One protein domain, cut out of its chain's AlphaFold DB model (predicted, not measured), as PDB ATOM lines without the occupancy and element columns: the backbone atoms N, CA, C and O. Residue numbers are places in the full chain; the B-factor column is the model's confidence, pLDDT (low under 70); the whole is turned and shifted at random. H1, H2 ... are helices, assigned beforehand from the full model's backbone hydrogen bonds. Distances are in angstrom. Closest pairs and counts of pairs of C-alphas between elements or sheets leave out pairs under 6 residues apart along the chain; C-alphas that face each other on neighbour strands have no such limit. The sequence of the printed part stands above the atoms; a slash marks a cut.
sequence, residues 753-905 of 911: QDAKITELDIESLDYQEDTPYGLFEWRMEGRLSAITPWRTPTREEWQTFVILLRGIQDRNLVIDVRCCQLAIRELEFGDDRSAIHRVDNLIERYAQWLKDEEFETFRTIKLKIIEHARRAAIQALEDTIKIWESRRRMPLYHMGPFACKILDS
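What this domain is: This is residues 753 to 905 of the 911 residues of the protein "Ankyrin_rpt-contain_dom domain-containing protein" of Pseudogymnoascus sp. VKM F-4518 (FW-2643) (UniProt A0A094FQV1). One long helix, H2, runs most of the length of an elongated domain, and along its later part H3, H4 and H5 pack with it as an up-and-down bundle of four, each helix running against the one before. The short H1 lies near the beginning of H2, away from the other three. The printed part has 153 residues with five named helices, H1 to H5 in chain order, and no named strand; the class is all helix. It is loose, with a radius of gyration of the C-alphas of 18.8 A, and spans 60 by 36 by 27 A.

How they stand to each other: Start at H2, residues 795 to 829. With its residues 816 to 827 alone it touches H3, residues 832 to 848, closest at the C-alphas of Ala 823 and Ala 835, 4.4 A apart; this hairpin has a shallow tilt of 25 degrees. H4, residues 852 to 866, forms a hairpin with H3 at 15 degrees, closest at C-alphas 843 and 855, 5.4 A. H5, residues 870 to 887, touches H2 at C-alphas 824 and 874, their closest, 5.5 A apart, and forms a hairpin with H4, closest at C-alphas 861 and 873, 5.4 A. H2 and H4 are only just apart, closest 8.2 A, as are H3 and H5. H1, residues 772 to 780, is close to H2 but not clearly touching: C-alphas 776 and 798, their closest, are 7.8 A apart. In these five helices every O i to N i+4 pair is within hydrogen-bond range.

Where its parts are: Find C-alpha 795 at (-29.640, -60.388, 16.523); from there H2 runs 51.0 A to C-alpha 829 at (0.203, -38.515, -18.581). H3 measures 24.2 A, H4 20.8 A, H1 12.6 A, and H5 25.7 A, ending at C-alpha 887 (-14.637, -42.021, 6.587).

The domain as a whole: The C-alphas farthest apart, Ala 786 and Phe 829, are 61.2 A apart. The printed part has no cut. The link from H1 to H2 is long; the other three are tight. Confidence is low, under 70, at residues 782 to 790 and 888 to 905.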
ATOM      1  N   GLN A 753     -25.437 -60.723   0.384       90.69
ATOM      2  CA  GLN A 753     -24.041 -60.588   0.803       90.69
ATOM      3  C   GLN A 753     -23.102 -61.372  -0.127       90.69
ATOM      4  O   GLN A 753     -22.094 -60.823  -0.591       90.69
ATOM      5  N   ASP A 754     -23.463 -62.614  -0.454       90.38
ATOM      6  CA  ASP A 754     -22.705 -63.506  -1.337       90.38
ATOM      7  C   ASP A 754     -22.688 -63.019  -2.796       90.38
ATOM      8  O   ASP A 754     -21.697 -63.220  -3.506       90.38
ATOM      9  N   ALA A 755     -23.718 -62.277  -3.219       89.56
ATOM     10  CA  ALA A 755     -23.786 -61.602  -4.517       89.56
ATOM     11  C   ALA A 755     -22.716 -60.506  -4.726       89.56
ATOM     12  O   ALA A 755     -22.546 -60.027  -5.845       89.56
ATOM     13  N   LYS A 756     -21.981 -60.096  -3.674       85.19
ATOM     14  CA  LYS A 756     -20.892 -59.091  -3.730       85.19
ATOM     15  C   LYS A 756     -21.293 -57.769  -4.401       85.19
ATOM     16  O   LYS A 756     -20.471 -57.125  -5.046       85.19
ATOM     17  N   ILE A 757     -22.538 -57.351  -4.177       87.06
ATOM     18  CA  ILE A 757     -23.189 -56.171  -4.769       87.06
ATOM     19  C   ILE A 757     -22.295 -54.924  -4.696       87.06
ATOM     20  O   ILE A 757     -21.724 -54.627  -3.640       87.06
ATOM     21  N   THR A 758     -22.222 -54.196  -5.807       83.62
ATOM     22  CA  THR A 758     -21.537 -52.907  -5.976       83.62
ATOM     23  C   THR A 758     -22.507 -51.874  -6.546       83.62
ATOM     24  O   THR A 758     -23.532 -52.243  -7.111       83.62
ATOM     25  N   GLU A 759     -22.165 -50.591  -6.436       83.25
ATOM     26  CA  GLU A 759     -22.895 -49.464  -7.046       83.25
ATOM     27  C   GLU A 759     -24.343 -49.301  -6.546       83.25
ATOM     28  O   GLU A 759     -25.185 -48.709  -7.221       83.25
ATOM     29  N   LEU A 760     -24.619 -49.757  -5.320       89.00
ATOM     30  CA  LEU A 760     -25.894 -49.550  -4.632       89.00
ATOM     31  C   LEU A 760     -25.729 -48.542  -3.486       89.00
ATOM     32  O   LEU A 760     -24.785 -48.661  -2.700       89.00
ATOM     33  N   ASP A 761     -26.634 -47.566  -3.395       86.44
ATOM     34  CA  ASP A 761     -26.624 -46.550  -2.339       86.44
ATOM     35  C   ASP A 761     -27.249 -47.091  -1.044       86.44
ATOM     36  O   ASP A 761     -28.440 -47.407  -0.989       86.44
ATOM     37  N   ILE A 762     -26.435 -47.186   0.005       87.00
ATOM     38  CA  ILE A 762     -26.833 -47.654   1.342       87.00
ATOM     39  C   ILE A 762     -27.519 -46.564   2.181       87.00
ATOM     40  O   ILE A 762     -28.130 -46.878   3.200       87.00
ATOM     41  N   GLU A 763     -27.403 -45.304   1.761       85.19
ATOM     42  CA  GLU A 763     -28.013 -44.119   2.374       85.19
ATOM     43  C   GLU A 763     -29.179 -43.588   1.521       85.19
ATOM     44  O   GLU A 763     -29.618 -42.452   1.704       85.19
ATOM     45  N   SER A 764     -29.672 -44.398   0.580       86.50
ATOM     46  CA  SER A 764     -30.808 -44.044  -0.265       86.50
ATOM     47  C   SER A 764     -32.067 -43.840   0.578       86.50
ATOM     48  O   SER A 764     -32.338 -44.587   1.519       86.50
ATOM     49  N   LEU A 765     -32.848 -42.817   0.238       84.12
ATOM     50  CA  LEU A 765     -34.059 -42.436   0.963       84.12
ATOM     51  C   LEU A 765     -35.301 -42.927   0.223       84.12
ATOM     52  O   LEU A 765     -35.445 -42.684  -0.981       84.12
ATOM     53  N   ASP A 766     -36.205 -43.584   0.945       82.19
ATOM     54  CA  ASP A 766     -37.521 -43.921   0.407       82.19
ATOM     55  C   ASP A 766     -38.477 -42.706   0.409       82.19
ATOM     56  O   ASP A 766     -38.080 -41.560   0.641       82.19
ATOM     57  N   TYR A 767     -39.758 -42.922   0.102       78.94
ATOM     58  CA  TYR A 767     -40.773 -41.864   0.120       78.94
ATOM     59  C   TYR A 767     -40.995 -41.227   1.511       78.94
ATOM     60  O   TYR A 767     -41.492 -40.103   1.577       78.94
ATOM     61  N   GLN A 768     -40.650 -41.908   2.610       76.94
ATOM     62  CA  GLN A 768     -40.782 -41.401   3.984       76.94
ATOM     63  C   GLN A 768     -39.514 -40.692   4.492       76.94
ATOM     64  O   GLN A 768     -39.515 -40.183   5.609       76.94
ATOM     65  N   GLU A 769     -38.486 -40.574   3.641       82.75
ATOM     66  CA  GLU A 769     -37.152 -40.051   3.972       82.75
ATOM     67  C   GLU A 769     -36.365 -40.956   4.941       82.75
ATOM     68  O   GLU A 769     -35.450 -40.502   5.631       82.75
ATOM     69  N   ASP A 770     -36.668 -42.260   4.946       82.25
ATOM     70  CA  ASP A 770     -35.963 -43.257   5.748       82.25
ATOM     71  C   ASP A 770     -34.910 -44.031   4.941       82.25
ATOM     72  O   ASP A 770     -35.094 -44.389   3.771       82.25
ATOM     73  N   THR A 771     -33.784 -44.322   5.597       87.38
ATOM     74  CA  THR A 771     -32.712 -45.166   5.049       87.38
ATOM     75  C   THR A 771     -32.989 -46.652   5.313       87.38
ATOM     76  O   THR A 771     -33.675 -46.994   6.283       87.38
ATOM     77  N   PRO A 772     -32.379 -47.582   4.550       88.88
ATOM     78  CA  PRO A 772     -32.459 -49.015   4.834       88.88
ATOM     79  C   PRO A 772     -32.031 -49.385   6.261       88.88
ATOM     80  O   PRO A 772     -32.579 -50.315   6.848       88.88
ATOM     81  N   TYR A 773     -31.066 -48.656   6.836       87.94
ATOM     82  CA  TYR A 773     -30.640 -48.853   8.221       87.94
ATOM     83  C   TYR A 773     -31.713 -48.391   9.219       87.94
ATOM     84  O   TYR A 773     -32.080 -49.162  10.105       87.94
ATOM     85  N   GLY A 774     -32.273 -47.187   9.033       82.94
ATOM     86  CA  GLY A 774     -33.337 -46.651   9.889       82.94
ATOM     87  C   GLY A 774     -34.594 -47.529   9.897       82.94
ATOM     88  O   GLY A 774     -35.113 -47.850  10.966       82.94
ATOM     89  N   LEU A 775     -35.021 -48.020   8.727       81.81
ATOM     90  CA  LEU A 775     -36.133 -48.973   8.615       81.81
ATOM     91  C   LEU A 775     -35.862 -50.284   9.378       81.81
ATOM     92  O   LEU A 775     -36.777 -50.842   9.993       81.81
ATOM     93  N   PHE A 776     -34.615 -50.773   9.381       83.00
ATOM     94  CA  PHE A 776     -34.238 -51.959  10.158       83.00
ATOM     95  C   PHE A 776     -34.304 -51.679  11.666       83.00
ATOM     96  O   PHE A 776     -34.844 -52.494  12.420       83.00
ATOM     97  N   GLU A 777     -33.803 -50.528  12.125       81.44
ATOM     98  CA  GLU A 777     -33.899 -50.127  13.535       81.44
ATOM     99  C   GLU A 777     -35.360 -50.013  13.994       81.44
ATOM    100  O   GLU A 777     -35.720 -50.581  15.023       81.44
ATOM    101  N   TRP A 778     -36.251 -49.422  13.192       78.00
ATOM    102  CA  TRP A 778     -37.681 -49.347  13.524       78.00
ATOM    103  C   TRP A 778     -38.345 -50.725  13.668       78.00
ATOM    104  O   TRP A 778     -39.256 -50.895  14.488       78.00
ATOM    105  N   ARG A 779     -37.893 -51.714  12.884       75.56
ATOM    106  CA  ARG A 779     -38.335 -53.116  12.966       75.56
ATOM    107  C   ARG A 779     -37.792 -53.808  14.225       75.56
ATOM    108  O   ARG A 779     -38.504 -54.621  14.812       75.56
ATOM    109  N   MET A 780     -36.580 -53.462  14.672       73.94
ATOM    110  CA  MET A 780     -35.989 -53.923  15.942       73.94
ATOM    111  C   MET A 780     -36.681 -53.317  17.171       73.94
ATOM    112  O   MET A 780     -36.993 -54.030  18.120       73.94
ATOM    113  N   GLU A 781     -36.957 -52.014  17.147       72.00
ATOM    114  CA  GLU A 781     -37.582 -51.266  18.246       72.00
ATOM    115  C   GLU A 781     -39.104 -51.476  18.348       72.00
ATOM    116  O   GLU A 781     -39.756 -50.928  19.236       72.00
ATOM    117  N   GLY A 782     -39.702 -52.231  17.422       64.62
ATOM    118  CA  GLY A 782     -41.140 -52.500  17.400       64.62
ATOM    119  C   GLY A 782     -42.010 -51.292  17.031       64.62
ATOM    120  O   GLY A 782     -43.234 -51.381  17.142       64.62
ATOM    121  N   ARG A 783     -41.429 -50.184  16.544       58.97
ATOM    122  CA  ARG A 783     -42.160 -48.954  16.169       58.97
ATOM    123  C   ARG A 783     -43.195 -49.194  15.057       58.97
ATOM    124  O   ARG A 783     -44.222 -48.525  15.014       58.97
ATOM    125  N   LEU A 784     -42.968 -50.203  14.213       54.56
ATOM    126  CA  LEU A 784     -43.860 -50.626  13.122       54.56
ATOM    127  C   LEU A 784     -45.023 -51.553  13.559       54.56
ATOM    128  O   LEU A 784     -45.889 -51.876  12.744       54.56
ATOM    129  N   SER A 785     -45.067 -51.991  14.825       48.41
ATOM    130  CA  SER A 785     -46.008 -53.024  15.306       48.41
ATOM    131  C   SER A 785     -47.479 -52.589  15.391       48.41
ATOM    132  O   SER A 785     -48.367 -53.436  15.464       48.41
ATOM    133  N   ALA A 786     -47.765 -51.283  15.350       42.97
ATOM    134  CA  ALA A 786     -49.113 -50.747  15.563       42.97
ATOM    135  C   ALA A 786     -50.095 -50.968  14.390       42.97
ATOM    136  O   ALA A 786     -51.299 -50.783  14.568       42.97
ATOM    137  N   ILE A 787     -49.603 -51.313  13.191       43.75
ATOM    138  CA  ILE A 787     -50.415 -51.344  11.954       43.75
ATOM    139  C   ILE A 787     -50.349 -52.706  11.232       43.75
ATOM    140  O   ILE A 787     -51.298 -53.077  10.541       43.75
ATOM    141  N   THR A 788     -49.279 -53.488  11.423       44.56
ATOM    142  CA  THR A 788     -49.066 -54.791  10.758       44.56
ATOM    143  C   THR A 788     -48.160 -55.710  11.590       44.56
ATOM    144  O   THR A 788     -47.262 -55.205  12.265       44.56
ATOM    145  N   PRO A 789     -48.336 -57.048  11.528       51.16
ATOM    146  CA  PRO A 789     -47.613 -58.007  12.366       51.16
ATOM    147  C   PRO A 789     -46.207 -58.317  11.820       51.16
ATOM    148  O   PRO A 789     -45.911 -59.440  11.410       51.16
ATOM    149  N   TRP A 790     -45.319 -57.322  11.800       61.22
ATOM    150  CA  TRP A 790     -43.909 -57.544  11.473       61.22
ATOM    151  C   TRP A 790     -43.202 -58.270  12.620       61.22
ATOM    152  O   TRP A 790     -43.236 -57.819  13.765       61.22
ATOM    153  N   ARG A 791     -42.532 -59.390  12.320       70.44
ATOM    154  CA  ARG A 791     -41.685 -60.091  13.296       70.44
ATOM    155  C   ARG A 791     -40.458 -59.233  13.618       70.44
ATOM    156  O   ARG A 791     -39.755 -58.797  12.702       70.44
ATOM    157  N   THR A 792     -40.169 -59.079  14.911       72.38
ATOM    158  CA  THR A 792     -38.900 -58.532  15.413       72.38
ATOM    159  C   THR A 792     -37.720 -59.352  14.867       72.38
ATOM    160  O   THR A 792     -37.745 -60.583  15.011       72.38
ATOM    161  N   PRO A 793     -36.698 -58.738  14.246       78.31
ATOM    162  CA  PRO A 793     -35.557 -59.469  13.706       78.31
ATOM    163  C   PRO A 793     -34.751 -60.148  14.818       78.31
ATOM    164  O   PRO A 793     -34.749 -59.705  15.969       78.31
ATOM    165  N   THR A 794     -34.030 -61.214  14.483       83.38
ATOM    166  CA  THR A 794     -33.017 -61.767  15.387       83.38
ATOM    167  C   THR A 794     -31.774 -60.877  15.410       83.38
ATOM    168  O   THR A 794     -31.497 -60.098  14.495       83.38
ATOM    169  N   ARG A 795     -30.955 -61.037  16.454       80.00
ATOM    170  CA  ARG A 795     -29.640 -60.388  16.523       80.00
ATOM    171  C   ARG A 795     -28.717 -60.817  15.374       80.00
ATOM    172  O   ARG A 795     -27.899 -60.018  14.935       80.00
ATOM    173  N   GLU A 796     -28.865 -62.047  14.885       83.94
ATOM    174  CA  GLU A 796     -28.110 -62.588  13.748       83.94
ATOM    175  C   GLU A 796     -28.558 -61.943  12.428       83.94
ATOM    176  O   GLU A 796     -27.716 -61.546  11.625       83.94
ATOM    177  N   GLU A 797     -29.869 -61.745  12.233       84.88
ATOM    178  CA  GLU A 797     -30.436 -60.998  11.099       84.88
ATOM    179  C   GLU A 797     -29.899 -59.555  11.081       84.88
ATOM    180  O   GLU A 797     -29.397 -59.102  10.051       84.88
ATOM    181  N   TRP A 798     -29.891 -58.869  12.233       83.62
ATOM    182  CA  TRP A 798     -29.302 -57.528  12.374       83.62
ATOM    183  C   TRP A 798     -27.797 -57.501  12.068       83.62
ATOM    184  O   TRP A 798     -27.340 -56.670  11.285       83.62
ATOM    185  N   GLN A 799     -27.014 -58.425  12.643       84.94
ATOM    186  CA  GLN A 799     -25.568 -58.505  12.395       84.94
ATOM    187  C   GLN A 799     -25.266 -58.727  10.909       84.94
ATOM    188  O   GLN A 799     -24.403 -58.053  10.351       84.94
ATOM    189  N   THR A 800     -26.004 -59.628  10.261       88.06
ATOM    190  CA  THR A 800     -25.822 -59.965   8.843       88.06
ATOM    191  C   THR A 800     -26.205 -58.789   7.946       88.06
ATOM    192  O   THR A 800     -25.461 -58.454   7.028       88.06
ATOM    193  N   PHE A 801     -27.295 -58.077   8.256       89.56
ATOM    194  CA  PHE A 801     -27.692 -56.871   7.523       89.56
ATOM    195  C   PHE A 801     -26.664 -55.734   7.663       89.56
ATOM    196  O   PHE A 801     -26.282 -55.106   6.676       89.56
ATOM    197  N   VAL A 802     -26.129 -55.515   8.868       87.19
ATOM    198  CA  VAL A 802     -25.047 -54.543   9.109       87.19
ATOM    199  C   VAL A 802     -23.775 -54.910   8.334       87.19
ATOM    200  O   VAL A 802     -23.131 -54.030   7.759       87.19
ATOM    201  N   ILE A 803     -23.416 -56.196   8.280       88.69
ATOM    202  CA  ILE A 803     -22.267 -56.687   7.503       88.69
ATOM    203  C   ILE A 803     -22.509 -56.517   5.995       88.69
ATOM    204  O   ILE A 803     -21.590 -56.100   5.288       88.69
ATOM    205  N   LEU A 804     -23.730 -56.762   5.504       91.25
ATOM    206  CA  LEU A 804     -24.127 -56.502   4.117       91.25
ATOM    207  C   LEU A 804     -23.927 -55.025   3.746       91.25
ATOM    208  O   LEU A 804     -23.224 -54.741   2.774       91.25
ATOM    209  N   LEU A 805     -24.476 -54.091   4.536       90.31
ATOM    210  CA  LEU A 805     -24.353 -52.650   4.277       90.31
ATOM    211  C   LEU A 805     -22.888 -52.187   4.289       90.31
ATOM    212  O   LEU A 805     -22.450 -51.548   3.334       90.31
ATOM    213  N   ARG A 806     -22.097 -52.573   5.306       87.44
ATOM    214  CA  ARG A 806     -20.651 -52.267   5.340       87.44
ATOM    215  C   ARG A 806     -19.909 -52.871   4.153       87.44
ATOM    216  O   ARG A 806     -19.046 -52.219   3.577       87.44
ATOM    217  N   GLY A 807     -20.248 -54.100   3.767       88.88
ATOM    218  CA  GLY A 807     -19.645 -54.779   2.625       88.88
ATOM    219  C   GLY A 807     -19.919 -54.068   1.299       88.88
ATOM    220  O   GLY A 807     -19.029 -54.010   0.454       88.88
ATOM    221  N   ILE A 808     -21.118 -53.505   1.116       90.44
ATOM    222  CA  ILE A 808     -21.450 -52.660  -0.042       90.44
ATOM    223  C   ILE A 808     -20.675 -51.337   0.034       90.44
ATOM    224  O   ILE A 808     -20.030 -50.968  -0.946       90.44
ATOM    225  N   GLN A 809     -20.658 -50.671   1.195       87.88
ATOM    226  CA  GLN A 809     -19.927 -49.414   1.412       87.88
ATOM    227  C   GLN A 809     -18.439 -49.537   1.060       87.88
ATOM    228  O   GLN A 809     -17.918 -48.746   0.277       87.88
ATOM    229  N   ASP A 810     -17.771 -50.567   1.587       87.88
ATOM    230  CA  ASP A 810     -16.357 -50.852   1.338       87.88
ATOM    231  C   ASP A 810     -16.081 -51.116  -0.148       87.88
ATOM    232  O   ASP A 810     -15.083 -50.638  -0.690       87.88
ATOM    233  N   ARG A 811     -16.956 -51.867  -0.833       89.94
ATOM    234  CA  ARG A 811     -16.785 -52.168  -2.263       89.94
ATOM    235  C   ARG A 811     -17.009 -50.939  -3.142       89.94
ATOM    236  O   ARG A 811     -16.211 -50.716  -4.049       89.94
ATOM    237  N   ASN A 812     -18.034 -50.137  -2.849       89.56
ATOM    238  CA  ASN A 812     -18.283 -48.856  -3.515       89.56
ATOM    239  C   ASN A 812     -17.059 -47.944  -3.370       89.56
ATOM    240  O   ASN A 812     -16.478 -47.530  -4.368       89.56
ATOM    241  N   LEU A 813     -16.580 -47.753  -2.137       87.62
ATOM    242  CA  LEU A 813     -15.405 -46.941  -1.837       87.62
ATOM    243  C   LEU A 813     -14.150 -47.398  -2.603       87.62
ATOM    244  O   LEU A 813     -13.417 -46.569  -3.140       87.62
ATOM    245  N   VAL A 814     -13.895 -48.708  -2.687       89.94
ATOM    246  CA  VAL A 814     -12.759 -49.251  -3.454       89.94
ATOM    247  C   VAL A 814     -12.881 -48.945  -4.953       89.94
ATOM    248  O   VAL A 814     -11.865 -48.675  -5.598       89.94
ATOM    249  N   ILE A 815     -14.093 -48.955  -5.516       89.50
ATOM    250  CA  ILE A 815     -14.343 -48.553  -6.911       89.50
ATOM    251  C   ILE A 815     -14.096 -47.052  -7.086       89.50
ATOM    252  O   ILE A 815     -13.398 -46.655  -8.021       89.50
ATOM    253  N   ASP A 816     -14.604 -46.230  -6.171       89.75
ATOM    254  CA  ASP A 816     -14.569 -44.770  -6.279       89.75
ATOM    255  C   ASP A 816     -13.135 -44.237  -6.124       89.75
ATOM    256  O   ASP A 816     -12.646 -43.489  -6.974       89.75
ATOM    257  N   VAL A 817     -12.393 -44.732  -5.124       90.75
ATOM    258  CA  VAL A 817     -10.955 -44.461  -4.956       90.75
ATOM    259  C   VAL A 817     -10.162 -44.915  -6.182       90.75
ATOM    260  O   VAL A 817      -9.287 -44.185  -6.650       90.75
ATOM    261  N   ARG A 818     -10.475 -46.084  -6.760       92.75
ATOM    262  CA  ARG A 818      -9.811 -46.561  -7.983       92.75
ATOM    263  C   ARG A 818     -10.110 -45.667  -9.189       92.75
ATOM    264  O   ARG A 818      -9.209 -45.446  -9.998       92.75
ATOM    265  N   CYS A 819     -11.324 -45.130  -9.313       92.50
ATOM    266  CA  CYS A 819     -11.667 -44.166 -10.360       92.50
ATOM    267  C   CYS A 819     -10.858 -42.870 -10.208       92.50
ATOM    268  O   CYS A 819     -10.237 -42.436 -11.180       92.50
ATOM    269  N   CYS A 820     -10.763 -42.325  -8.991       93.25
ATOM    270  CA  CYS A 820      -9.924 -41.163  -8.685       93.25
ATOM    271  C   CYS A 820      -8.435 -41.421  -8.980       93.25
ATOM    272  O   CYS A 820      -7.791 -40.610  -9.640       93.25
ATOM    273  N   GLN A 821      -7.885 -42.570  -8.570       94.81
ATOM    274  CA  GLN A 821      -6.489 -42.950  -8.848       94.81
ATOM    275  C   GLN A 821      -6.191 -43.091 -10.349       94.81
ATOM    276  O   GLN A 821      -5.099 -42.745 -10.798       94.81
ATOM    277  N   LEU A 822      -7.140 -43.604 -11.138       94.44
ATOM    278  CA  LEU A 822      -6.993 -43.688 -12.592       94.44
ATOM    279  C   LEU A 822      -7.070 -42.301 -13.248       94.44
ATOM    280  O   LEU A 822      -6.261 -42.019 -14.128       94.44
ATOM    281  N   ALA A 823      -7.960 -41.422 -12.775       94.38
ATOM    282  CA  ALA A 823      -8.035 -40.038 -13.242       94.38
ATOM    283  C   ALA A 823      -6.750 -39.248 -12.923       94.38
ATOM    284  O   ALA A 823      -6.251 -38.535 -13.788       94.38
ATOM    285  N   ILE A 824      -6.158 -39.428 -11.730       95.06
ATOM    286  CA  ILE A 824      -4.852 -38.842 -11.374       95.06
ATOM    287  C   ILE A 824      -3.782 -39.261 -12.391       95.06
ATOM    288  O   ILE A 824      -3.135 -38.396 -12.977       95.06
ATOM    289  N   ARG A 825      -3.643 -40.567 -12.669       95.62
ATOM    290  CA  ARG A 825      -2.656 -41.074 -13.641       95.62
ATOM    291  C   ARG A 825      -2.853 -40.483 -15.036       95.62
ATOM    292  O   ARG A 825      -1.884 -40.142 -15.703       95.62
ATOM    293  N   GLU A 826      -4.094 -40.349 -15.491       94.38
ATOM    294  CA  GLU A 826      -4.393 -39.758 -16.801       94.38
ATOM    295  C   GLU A 826      -4.019 -38.269 -16.859       94.38
ATOM    296  O   GLU A 826      -3.427 -37.836 -17.848       94.38
ATOM    297  N   LEU A 827      -4.228 -37.512 -15.775       93.31
ATOM    298  CA  LEU A 827      -3.748 -36.127 -15.651       93.31
ATOM    299  C   LEU A 827      -2.213 -36.028 -15.613       93.31
ATOM    300  O   LEU A 827      -1.657 -35.081 -16.174       93.31
ATOM    301  N   GLU A 828      -1.521 -36.994 -15.000       93.12
ATOM    302  CA  GLU A 828      -0.050 -37.088 -15.002       93.12
ATOM    303  C   GLU A 828       0.509 -37.369 -16.407       93.12
ATOM    304  O   GLU A 828       1.467 -36.718 -16.828       93.12
ATOM    305  N   PHE A 829      -0.116 -38.278 -17.164       92.31
ATOM    306  CA  PHE A 829       0.203 -38.515 -18.581       92.31
ATOM    307  C   PHE A 829      -0.285 -37.390 -19.512       92.31
ATOM    308  O   PHE A 829       0.124 -37.320 -20.672       92.31
ATOM    309  N   GLY A 830      -1.117 -36.482 -19.002       89.62
ATOM    310  CA  GLY A 830      -1.604 -35.300 -19.703       89.62
ATOM    311  C   GLY A 830      -2.818 -35.520 -20.607       89.62
ATOM    312  O   GLY A 830      -3.084 -34.664 -21.454       89.62
ATOM    313  N   ASP A 831      -3.548 -36.620 -20.418       92.00
ATOM    314  CA  ASP A 831      -4.832 -36.896 -21.060       92.00
ATOM    315  C   ASP A 831      -5.996 -36.358 -20.211       92.00
ATOM    316  O   ASP A 831      -6.668 -37.075 -19.465       92.00
ATOM    317  N   ASP A 832      -6.251 -35.057 -20.364       90.25
ATOM    318  CA  ASP A 832      -7.362 -34.377 -19.692       90.25
ATOM    319  C   ASP A 832      -8.736 -34.955 -20.100       90.25
ATOM    320  O   ASP A 832      -9.692 -34.849 -19.334       90.25
ATOM    321  N   ARG A 833      -8.868 -35.581 -21.284       91.12
ATOM    322  CA  ARG A 833     -10.159 -36.098 -21.777       91.12
ATOM    323  C   ARG A 833     -10.567 -37.374 -21.057       91.12
ATOM    324  O   ARG A 833     -11.711 -37.466 -20.614       91.12
ATOM    325  N   SER A 834      -9.652 -38.335 -20.930       91.94
ATOM    326  CA  SER A 834      -9.928 -39.576 -20.195       91.94
ATOM    327  C   SER A 834     -10.172 -39.288 -18.710       91.94
ATOM    328  O   SER A 834     -11.155 -39.778 -18.148       91.94
ATOM    329  N   ALA A 835      -9.390 -38.374 -18.121       91.81
ATOM    330  CA  ALA A 835      -9.590 -37.933 -16.744       91.81
ATOM    331  C   ALA A 835     -10.971 -37.284 -16.523       91.81
ATOM    332  O   ALA A 835     -11.661 -37.640 -15.567       91.81
ATOM    333  N   ILE A 836     -11.415 -36.389 -17.422       91.69
ATOM    334  CA  ILE A 836     -12.772 -35.812 -17.374       91.69
ATOM    335  C   ILE A 836     -13.833 -36.914 -17.451       91.69
ATOM    336  O   ILE A 836     -14.746 -36.902 -16.635       91.69
ATOM    337  N   HIS A 837     -13.700 -37.888 -18.357       93.00
ATOM    338  CA  HIS A 837     -14.677 -38.975 -18.480       93.00
ATOM    339  C   HIS A 837     -14.795 -39.817 -17.194       93.00
ATOM    340  O   HIS A 837     -15.900 -40.176 -16.792       93.00
ATOM    341  N   ARG A 838     -13.683 -40.087 -16.495       91.88
ATOM    342  CA  ARG A 838     -13.724 -40.792 -15.198       91.88
ATOM    343  C   ARG A 838     -14.384 -39.977 -14.097       91.88
ATOM    344  O   ARG A 838     -15.129 -40.543 -13.302       91.88
ATOM    345  N   VAL A 839     -14.111 -38.674 -14.046       91.94
ATOM    346  CA  VAL A 839     -14.751 -37.767 -13.085       91.94
ATOM    347  C   VAL A 839     -16.241 -37.614 -13.403       91.94
ATOM    348  O   VAL A 839     -17.044 -37.612 -12.479       91.94
ATOM    349  N   ASP A 840     -16.636 -37.586 -14.678       92.31
ATOM    350  CA  ASP A 840     -18.045 -37.550 -15.088       92.31
ATOM    351  C   ASP A 840     -18.829 -38.779 -14.623       92.31
ATOM    352  O   ASP A 840     -19.920 -38.619 -14.087       92.31
ATOM    353  N   ASN A 841     -18.256 -39.984 -14.700       90.06
ATOM    354  CA  ASN A 841     -18.909 -41.187 -14.169       90.06
ATOM    355  C   ASN A 841     -19.163 -41.093 -12.644       90.06
ATOM    356  O   ASN A 841     -20.174 -41.596 -12.154       90.06
ATOM    357  N   LEU A 842     -18.275 -40.428 -11.888       89.44
ATOM    358  CA  LEU A 842     -18.485 -40.154 -10.458       89.44
ATOM    359  C   LEU A 842     -19.557 -39.071 -10.248       89.44
ATOM    360  O   LEU A 842     -20.437 -39.251  -9.409       89.44
ATOM    361  N   ILE A 843     -19.529 -37.984 -11.030       89.50
ATOM    362  CA  ILE A 843     -20.548 -36.917 -10.997       89.50
ATOM    363  C   ILE A 843     -21.941 -37.498 -11.267       89.50
ATOM    364  O   ILE A 843     -22.862 -37.239 -10.498       89.50
ATOM    365  N   GLU A 844     -22.104 -38.301 -12.321       88.19
ATOM    366  CA  GLU A 844     -23.384 -38.925 -12.674       88.19
ATOM    367  C   GLU A 844     -23.894 -39.849 -11.562       88.19
ATOM    368  O   GLU A 844     -25.081 -39.815 -11.234       88.19
ATOM    369  N   ARG A 845     -23.008 -40.633 -10.935       85.81
ATOM    370  CA  ARG A 845     -23.380 -41.541  -9.845       85.81
ATOM    371  C   ARG A 845     -23.767 -40.800  -8.562       85.81
ATOM    372  O   ARG A 845     -24.817 -41.101  -8.000       85.81
ATOM    373  N   TYR A 846     -23.000 -39.801  -8.119       87.06
ATOM    374  CA  TYR A 846     -23.366 -39.016  -6.929       87.06
ATOM    375  C   TYR A 846     -24.572 -38.092  -7.167       87.06
ATOM    376  O   TYR A 846     -25.340 -37.864  -6.235       87.06
ATOM    377  N   ALA A 847     -24.817 -37.652  -8.408       83.56
ATOM    378  CA  ALA A 847     -26.066 -36.990  -8.788       83.56
ATOM    379  C   ALA A 847     -27.279 -37.929  -8.669       83.56
ATOM    380  O   ALA A 847     -28.314 -37.531  -8.140       83.56
ATOM    381  N   GLN A 848     -27.160 -39.184  -9.125       83.50
ATOM    382  CA  GLN A 848     -28.218 -40.194  -8.972       83.50
ATOM    383  C   GLN A 848     -28.498 -40.527  -7.500       83.50
ATOM    384  O   GLN A 848     -29.645 -40.786  -7.144       83.50
ATOM    385  N   TRP A 849     -27.469 -40.499  -6.650       82.81
ATOM    386  CA  TRP A 849     -27.567 -40.748  -5.204       82.81
ATOM    387  C   TRP A 849     -27.923 -39.499  -4.378       82.81
ATOM    388  O   TRP A 849     -27.961 -39.571  -3.152       82.81
ATOM    389  N   LEU A 850     -28.177 -38.352  -5.028       78.25
ATOM    390  CA  LEU A 850     -28.521 -37.077  -4.379       78.25
ATOM    391  C   LEU A 850     -27.498 -36.648  -3.301       78.25
ATOM    392  O   LEU A 850     -27.857 -36.132  -2.243       78.25
ATOM    393  N   LYS A 851     -26.205 -36.887  -3.562       80.44
ATOM    394  CA  LYS A 851     -25.089 -36.524  -2.673       80.44
ATOM    395  C   LYS A 851     -24.480 -35.197  -3.117       80.44
ATOM    396  O   LYS A 851     -23.467 -35.168  -3.815       80.44
ATOM    397  N   ASP A 852     -25.136 -34.099  -2.740       79.94
ATOM    398  CA  ASP A 852     -24.813 -32.742  -3.208       79.94
ATOM    399  C   ASP A 852     -23.365 -32.302  -2.897       79.94
ATOM    400  O   ASP A 852     -22.729 -31.656  -3.735       79.94
ATOM    401  N   GLU A 853     -22.807 -32.679  -1.735       83.25
ATOM    402  CA  GLU A 853     -21.420 -32.346  -1.360       83.25
ATOM    403  C   GLU A 853     -20.393 -33.044  -2.266       83.25
ATOM    404  O   GLU A 853     -19.515 -32.394  -2.844       83.25
ATOM    405  N   GLU A 854     -20.501 -34.367  -2.428       84.06
ATOM    406  CA  GLU A 854     -19.650 -35.152  -3.323       84.06
ATOM    407  C   GLU A 854     -19.823 -34.716  -4.786       84.06
ATOM    408  O   GLU A 854     -18.831 -34.539  -5.500       84.06
ATOM    409  N   PHE A 855     -21.062 -34.480  -5.227       86.44
ATOM    410  CA  PHE A 855     -21.378 -33.999  -6.571       86.44
ATOM    411  C   PHE A 855     -20.665 -32.678  -6.891       86.44
ATOM    412  O   PHE A 855     -19.939 -32.591  -7.888       86.44
ATOM    413  N   GLU A 856     -20.812 -31.654  -6.042       88.75
ATOM    414  CA  GLU A 856     -20.203 -30.343  -6.290       88.75
ATOM    415  C   GLU A 856     -18.672 -30.385  -6.119       88.75
ATOM    416  O   GLU A 856     -17.942 -29.680  -6.827       88.75
ATOM    417  N   THR A 857     -18.157 -31.290  -5.275       90.38
ATOM    418  CA  THR A 857     -16.718 -31.585  -5.171       90.38
ATOM    419  C   THR A 857     -16.162 -32.100  -6.500       90.38
ATOM    420  O   THR A 857     -15.214 -31.517  -7.040       90.38
ATOM    421  N   PHE A 858     -16.765 -33.135  -7.097       91.56
ATOM    422  CA  PHE A 858     -16.300 -33.667  -8.384       91.56
ATOM    423  C   PHE A 858     -16.534 -32.709  -9.548       91.56
ATOM    424  O   PHE A 858     -15.675 -32.592 -10.426       91.56
ATOM    425  N   ARG A 859     -17.626 -31.941  -9.532       94.06
ATOM    426  CA  ARG A 859     -17.866 -30.860 -10.493       94.06
ATOM    427  C   ARG A 859     -16.770 -29.792 -10.436       94.06
ATOM    428  O   ARG A 859     -16.253 -29.387 -11.478       94.06
ATOM    429  N   THR A 860     -16.352 -29.394  -9.234       93.56
ATOM    430  CA  THR A 860     -15.235 -28.459  -9.018       93.56
ATOM    431  C   THR A 860     -13.907 -29.042  -9.512       93.56
ATOM    432  O   THR A 860     -13.104 -28.333 -10.121       93.56
ATOM    433  N   ILE A 861     -13.668 -30.341  -9.304       91.56
ATOM    434  CA  ILE A 861     -12.491 -31.042  -9.842       91.56
ATOM    435  C   ILE A 861     -12.517 -31.042 -11.378       91.56
ATOM    436  O   ILE A 861     -11.517 -30.679 -11.996       91.56
ATOM    437  N   LYS A 862     -13.657 -31.360 -12.004       93.69
ATOM    438  CA  LYS A 862     -13.825 -31.315 -13.464       93.69
ATOM    439  C   LYS A 862     -13.544 -29.922 -14.036       93.69
ATOM    440  O   LYS A 862     -12.828 -29.822 -15.030       93.69
ATOM    441  N   LEU A 863     -14.036 -28.853 -13.402       92.75
ATOM    442  CA  LEU A 863     -13.737 -27.475 -13.817       92.75
ATOM    443  C   LEU A 863     -12.227 -27.187 -13.792       92.75
ATOM    444  O   LEU A 863     -11.688 -26.718 -14.790       92.75
ATOM    445  N   LYS A 864     -11.514 -27.580 -12.724       92.75
ATOM    446  CA  LYS A 864     -10.045 -27.440 -12.642       92.75
ATOM    447  C   LYS A 864      -9.304 -28.197 -13.753       92.75
ATOM    448  O   LYS A 864      -8.255 -27.737 -14.195       92.75
ATOM    449  N   ILE A 865      -9.818 -29.343 -14.212       91.19
ATOM    450  CA  ILE A 865      -9.232 -30.079 -15.348       91.19
ATOM    451  C   ILE A 865      -9.481 -29.329 -16.666       91.19
ATOM    452  O   ILE A 865      -8.557 -29.184 -17.463       91.19
ATOM    453  N   ILE A 866     -10.694 -28.802 -16.876       90.88
ATOM    454  CA  ILE A 866     -11.061 -28.010 -18.066       90.88
ATOM    455  C   ILE A 866     -10.233 -26.716 -18.159       90.88
ATOM    456  O   ILE A 866      -9.813 -26.328 -19.245       90.88
ATOM    457  N   GLU A 867      -9.932 -26.081 -17.026       92.06
ATOM    458  CA  GLU A 867      -9.034 -24.919 -16.922       92.06
ATOM    459  C   GLU A 867      -7.536 -25.284 -17.061       92.06
ATOM    460  O   GLU A 867      -6.662 -24.438 -16.872       92.06
ATOM    461  N   HIS A 868      -7.217 -26.548 -17.369       87.31
ATOM    462  CA  HIS A 868      -5.867 -27.128 -17.428       87.31
ATOM    463  C   HIS A 868      -5.037 -26.966 -16.135       87.31
ATOM    464  O   HIS A 868      -3.812 -27.134 -16.136       87.31
ATOM    465  N   ALA A 869      -5.683 -26.731 -14.989       91.38
ATOM    466  CA  ALA A 869      -5.059 -26.607 -13.672       91.38
ATOM    467  C   ALA A 869      -4.704 -27.984 -13.062       91.38
ATOM    468  O   ALA A 869      -4.999 -28.268 -11.897       91.38
ATOM    469  N   ARG A 870      -4.037 -28.851 -13.842       89.38
ATOM    470  CA  ARG A 870      -3.799 -30.282 -13.550       89.38
ATOM    471  C   ARG A 870      -3.292 -30.562 -12.134       89.38
ATOM    472  O   ARG A 870      -3.826 -31.436 -11.464       89.38
ATOM    473  N   ARG A 871      -2.314 -29.792 -11.638       91.81
ATOM    474  CA  ARG A 871      -1.778 -29.957 -10.268       91.81
ATOM    475  C   ARG A 871      -2.836 -29.724  -9.182       91.81
ATOM    476  O   ARG A 871      -2.863 -30.453  -8.200       91.81
ATOM    477  N   ALA A 872      -3.716 -28.739  -9.365       91.75
ATOM    478  CA  ALA A 872      -4.794 -28.441  -8.422       91.75
ATOM    479  C   ALA A 872      -5.949 -29.457  -8.509       91.75
ATOM    480  O   ALA A 872      -6.639 -29.678  -7.514       91.75
ATOM    481  N   ALA A 873      -6.155 -30.075  -9.678       92.31
ATOM    482  CA  ALA A 873      -7.087 -31.187  -9.853       92.31
ATOM    483  C   ALA A 873      -6.562 -32.484  -9.206       92.31
ATOM    484  O   ALA A 873      -7.295 -33.113  -8.449       92.31
ATOM    485  N   ILE A 874      -5.287 -32.833  -9.426       93.56
ATOM    486  CA  ILE A 874      -4.624 -33.989  -8.793       93.56
ATOM    487  C   ILE A 874      -4.660 -33.856  -7.266       93.56
ATOM    488  O   ILE A 874      -5.146 -34.766  -6.602       93.56
ATOM    489  N   GLN A 875      -4.253 -32.705  -6.712       94.88
ATOM    490  CA  GLN A 875      -4.284 -32.479  -5.262       94.88
ATOM    491  C   GLN A 875      -5.697 -32.658  -4.680       94.88
ATOM    492  O   GLN A 875      -5.869 -33.328  -3.667       94.88
ATOM    493  N   ALA A 876      -6.721 -32.119  -5.350       93.12
ATOM    494  CA  ALA A 876      -8.106 -32.264  -4.907       93.12
ATOM    495  C   ALA A 876      -8.604 -33.723  -4.966       93.12
ATOM    496  O   ALA A 876      -9.333 -34.148  -4.070       93.12
ATOM    497  N   LEU A 877      -8.192 -34.505  -5.970       93.25
ATOM    498  CA  LEU A 877      -8.488 -35.942  -6.046       93.25
ATOM    499  C   LEU A 877      -7.781 -36.725  -4.926       93.25
ATOM    500  O   LEU A 877      -8.415 -37.554  -4.276       93.25
ATOM    501  N   GLU A 878      -6.504 -36.444  -4.652       94.50
ATOM    502  CA  GLU A 878      -5.766 -37.058  -3.539       94.50
ATOM    503  C   GLU A 878      -6.388 -36.742  -2.176       94.50
ATOM    504  O   GLU A 878      -6.498 -37.622  -1.324       94.50
ATOM    505  N   ASP A 879      -6.792 -35.492  -1.953       93.44
ATOM    506  CA  ASP A 879      -7.396 -35.072  -0.691       93.44
ATOM    507  C   ASP A 879      -8.794 -35.684  -0.513       93.44
ATOM    508  O   ASP A 879      -9.130 -36.126   0.586       93.44
ATOM    509  N   THR A 880      -9.555 -35.841  -1.602       91.69
ATOM    510  CA  THR A 880     -10.828 -36.586  -1.600       91.69
ATOM    511  C   THR A 880     -10.617 -38.058  -1.224       91.69
ATOM    512  O   THR A 880     -11.332 -38.577  -0.367       91.69
ATOM    513  N   ILE A 881      -9.590 -38.720  -1.778       91.94
ATOM    514  CA  ILE A 881      -9.223 -40.099  -1.405       91.94
ATOM    515  C   ILE A 881      -8.903 -40.189   0.096       91.94
ATOM    516  O   ILE A 881      -9.455 -41.051   0.778       91.94
ATOM    517  N   LYS A 882      -8.078 -39.279   0.640       90.44
ATOM    518  CA  LYS A 882      -7.732 -39.253   2.079       90.44
ATOM    519  C   LYS A 882      -8.971 -39.088   2.966       90.44
ATOM    520  O   LYS A 882      -9.102 -39.784   3.975       90.44
ATOM    521  N   ILE A 883      -9.889 -38.188   2.596       87.19
ATOM    522  CA  ILE A 883     -11.152 -37.972   3.319       87.19
ATOM    523  C   ILE A 883     -11.968 -39.266   3.337       87.19
ATOM    524  O   ILE A 883     -12.381 -39.718   4.407       87.19
ATOM    525  N   TRP A 884     -12.159 -39.908   2.190       84.88
ATOM    526  CA  TRP A 884     -12.939 -41.136   2.095       84.88
ATOM    527  C   TRP A 884     -12.301 -42.339   2.810       84.88
ATOM    528  O   TRP A 884     -12.994 -43.067   3.523       84.88
ATOM    529  N   GLU A 885     -10.981 -42.521   2.713       83.19
ATOM    530  CA  GLU A 885     -10.252 -43.547   3.473       83.19
ATOM    531  C   GLU A 885     -10.340 -43.326   4.994       83.19
ATOM    532  O   GLU A 885     -10.328 -44.296   5.758       83.19
ATOM    533  N   SER A 886     -10.487 -42.074   5.447       80.56
ATOM    534  CA  SER A 886     -10.772 -41.761   6.854       80.56
ATOM    535  C   SER A 886     -12.225 -42.079   7.239       80.56
ATOM    536  O   SER A 886     -12.452 -42.739   8.257       80.56
ATOM    537  N   ARG A 887     -13.206 -41.719   6.390       70.50
ATOM    538  CA  ARG A 887     -14.637 -42.021   6.587       70.50
ATOM    539  C   ARG A 887     -14.910 -43.527   6.653       70.50
ATOM    540  O   ARG A 887     -15.779 -43.935   7.412       70.50
ATOM    541  N   ARG A 888     -14.108 -44.362   5.977       68.19
ATOM    542  CA  ARG A 888     -14.155 -45.839   6.061       68.19
ATOM    543  C   ARG A 888     -14.107 -46.398   7.495       68.19
ATOM    544  O   ARG A 888     -14.531 -47.524   7.735       68.19
ATOM    545  N   ARG A 889     -13.555 -45.644   8.452       58.88
ATOM    546  CA  ARG A 889     -13.446 -46.053   9.864       58.88
ATOM    547  C   ARG A 889     -14.632 -45.610  10.732       58.88
ATOM    548  O   ARG A 889     -14.681 -45.998  11.896       58.88
ATOM    549  N   MET A 890     -15.563 -44.816  10.198       57.28
ATOM    550  CA  MET A 890     -16.746 -44.347  10.926       57.28
ATOM    551  C   MET A 890     -17.781 -45.475  11.106       57.28
ATOM    552  O   MET A 890     -17.948 -46.313  10.217       57.28
ATOM    553  N   PRO A 891     -18.510 -45.522  12.236       54.47
ATOM    554  CA  PRO A 891     -19.625 -46.445  12.411       54.47
ATOM    555  C   PRO A 891     -20.880 -45.980  11.646       54.47
ATOM    556  O   PRO A 891     -21.131 -44.786  11.509       54.47
ATOM    557  N   LEU A 892     -21.724 -46.931  11.222       57.62
ATOM    558  CA  LEU A 892     -22.957 -46.667  10.450       57.62
ATOM    559  C   LEU A 892     -24.043 -45.861  11.194       57.62
ATOM    560  O   LEU A 892     -25.029 -45.475  10.575       57.62
ATOM    561  N   TYR A 893     -23.875 -45.573  12.489       46.69
ATOM    562  CA  TYR A 893     -24.859 -44.851  13.313       46.69
ATOM    563  C   TYR A 893     -25.159 -43.413  12.846       46.69
ATOM    564  O   TYR A 893     -26.102 -42.799  13.335       46.69
ATOM    565  N   HIS A 894     -24.399 -42.869  11.890       48.38
ATOM    566  CA  HIS A 894     -24.698 -41.575  11.271       48.38
ATOM    567  C   HIS A 894     -25.730 -41.641  10.127       48.38
ATOM    568  O   HIS A 894     -26.188 -40.596   9.678       48.38
ATOM    569  N   MET A 895     -26.139 -42.833   9.668       48.16
ATOM    570  CA  MET A 895     -26.983 -43.008   8.472       48.16
ATOM    571  C   MET A 895     -28.499 -43.009   8.756       48.16
ATOM    572  O   MET A 895     -29.243 -43.780   8.152       48.16
ATOM    573  N   GLY A 896     -28.978 -42.175   9.680       36.69
ATOM    574  CA  GLY A 896     -30.411 -42.015   9.957       36.69
ATOM    575  C   GLY A 896     -30.783 -40.551  10.220       36.69
ATOM    576  O   GLY A 896     -29.977 -39.830  10.808       36.69
ATOM    577  N   PRO A 897     -32.002 -40.093   9.866       35.03
ATOM    578  CA  PRO A 897     -32.402 -38.684  10.004       35.03
ATOM    579  C   PRO A 897     -32.403 -38.169  11.460       35.03
ATOM    580  O   PRO A 897     -32.380 -36.963  11.704       35.03
ATOM    581  N   PHE A 898     -32.369 -39.069  12.450       36.50
ATOM    582  CA  PHE A 898     -32.215 -38.728  13.869       36.50
ATOM    583  C   PHE A 898     -30.755 -38.555  14.334       36.50
ATOM    584  O   PHE A 898     -30.536 -37.954  15.388       36.50
ATOM    585  N   ALA A 899     -29.752 -38.993  13.563       34.81
ATOM    586  CA  ALA A 899     -28.340 -38.841  13.930       34.81
ATOM    587  C   ALA A 899     -27.912 -37.363  14.016       34.81
ATOM    588  O   ALA A 899     -27.129 -36.989  14.891       34.81
ATOM    589  N   CYS A 900     -28.512 -36.492  13.197       29.42
ATOM    590  CA  CYS A 900     -28.304 -35.040  13.227       29.42
ATOM    591  C   CYS A 900     -28.817 -34.337  14.502       29.42
ATOM    592  O   CYS A 900     -28.686 -33.122  14.600       29.42
ATOM    593  N   LYS A 901     -29.398 -35.055  15.477       30.06
ATOM    594  CA  LYS A 901     -29.798 -34.494  16.785       30.06
ATOM    595  C   LYS A 901     -28.981 -34.986  17.980       30.06
ATOM    596  O   LYS A 901     -29.179 -34.465  19.071       30.06
ATOM    597  N   ILE A 902     -28.084 -35.958  17.802       31.53
ATOM    598  CA  ILE A 902     -27.323 -36.555  18.918       31.53
ATOM    599  C   ILE A 902     -25.909 -35.955  19.046       31.53
ATOM    600  O   ILE A 902     -25.291 -36.059  20.099       31.53
ATOM    601  N   LEU A 903     -25.419 -35.226  18.035       32.25
ATOM    602  CA  LEU A 903     -24.113 -34.547  18.097       32.25
ATOM    603  C   LEU A 903     -24.108 -33.205  18.861       32.25
ATOM    604  O   LEU A 903     -23.028 -32.691  19.136       32.25
ATOM    605  N   ASP A 904     -25.272 -32.674  19.255       33.16
ATOM    606  CA  ASP A 904     -25.398 -31.409  20.014       33.16
ATOM    607  C   ASP A 904     -25.645 -31.601  21.527       33.16
ATOM    608  O   ASP A 904     -25.784 -30.624  22.267       33.16
ATOM    609  N   SER A 905     -25.690 -32.840  22.033       33.75
ATOM    610  CA  SER A 905     -25.777 -33.088  23.478       33.75
ATOM    611  C   SER A 905     -25.011 -34.337  23.906       33.75
ATOM    612  O   SER A 905     -25.424 -35.454  23.604       33.75
TER     613      SER A 905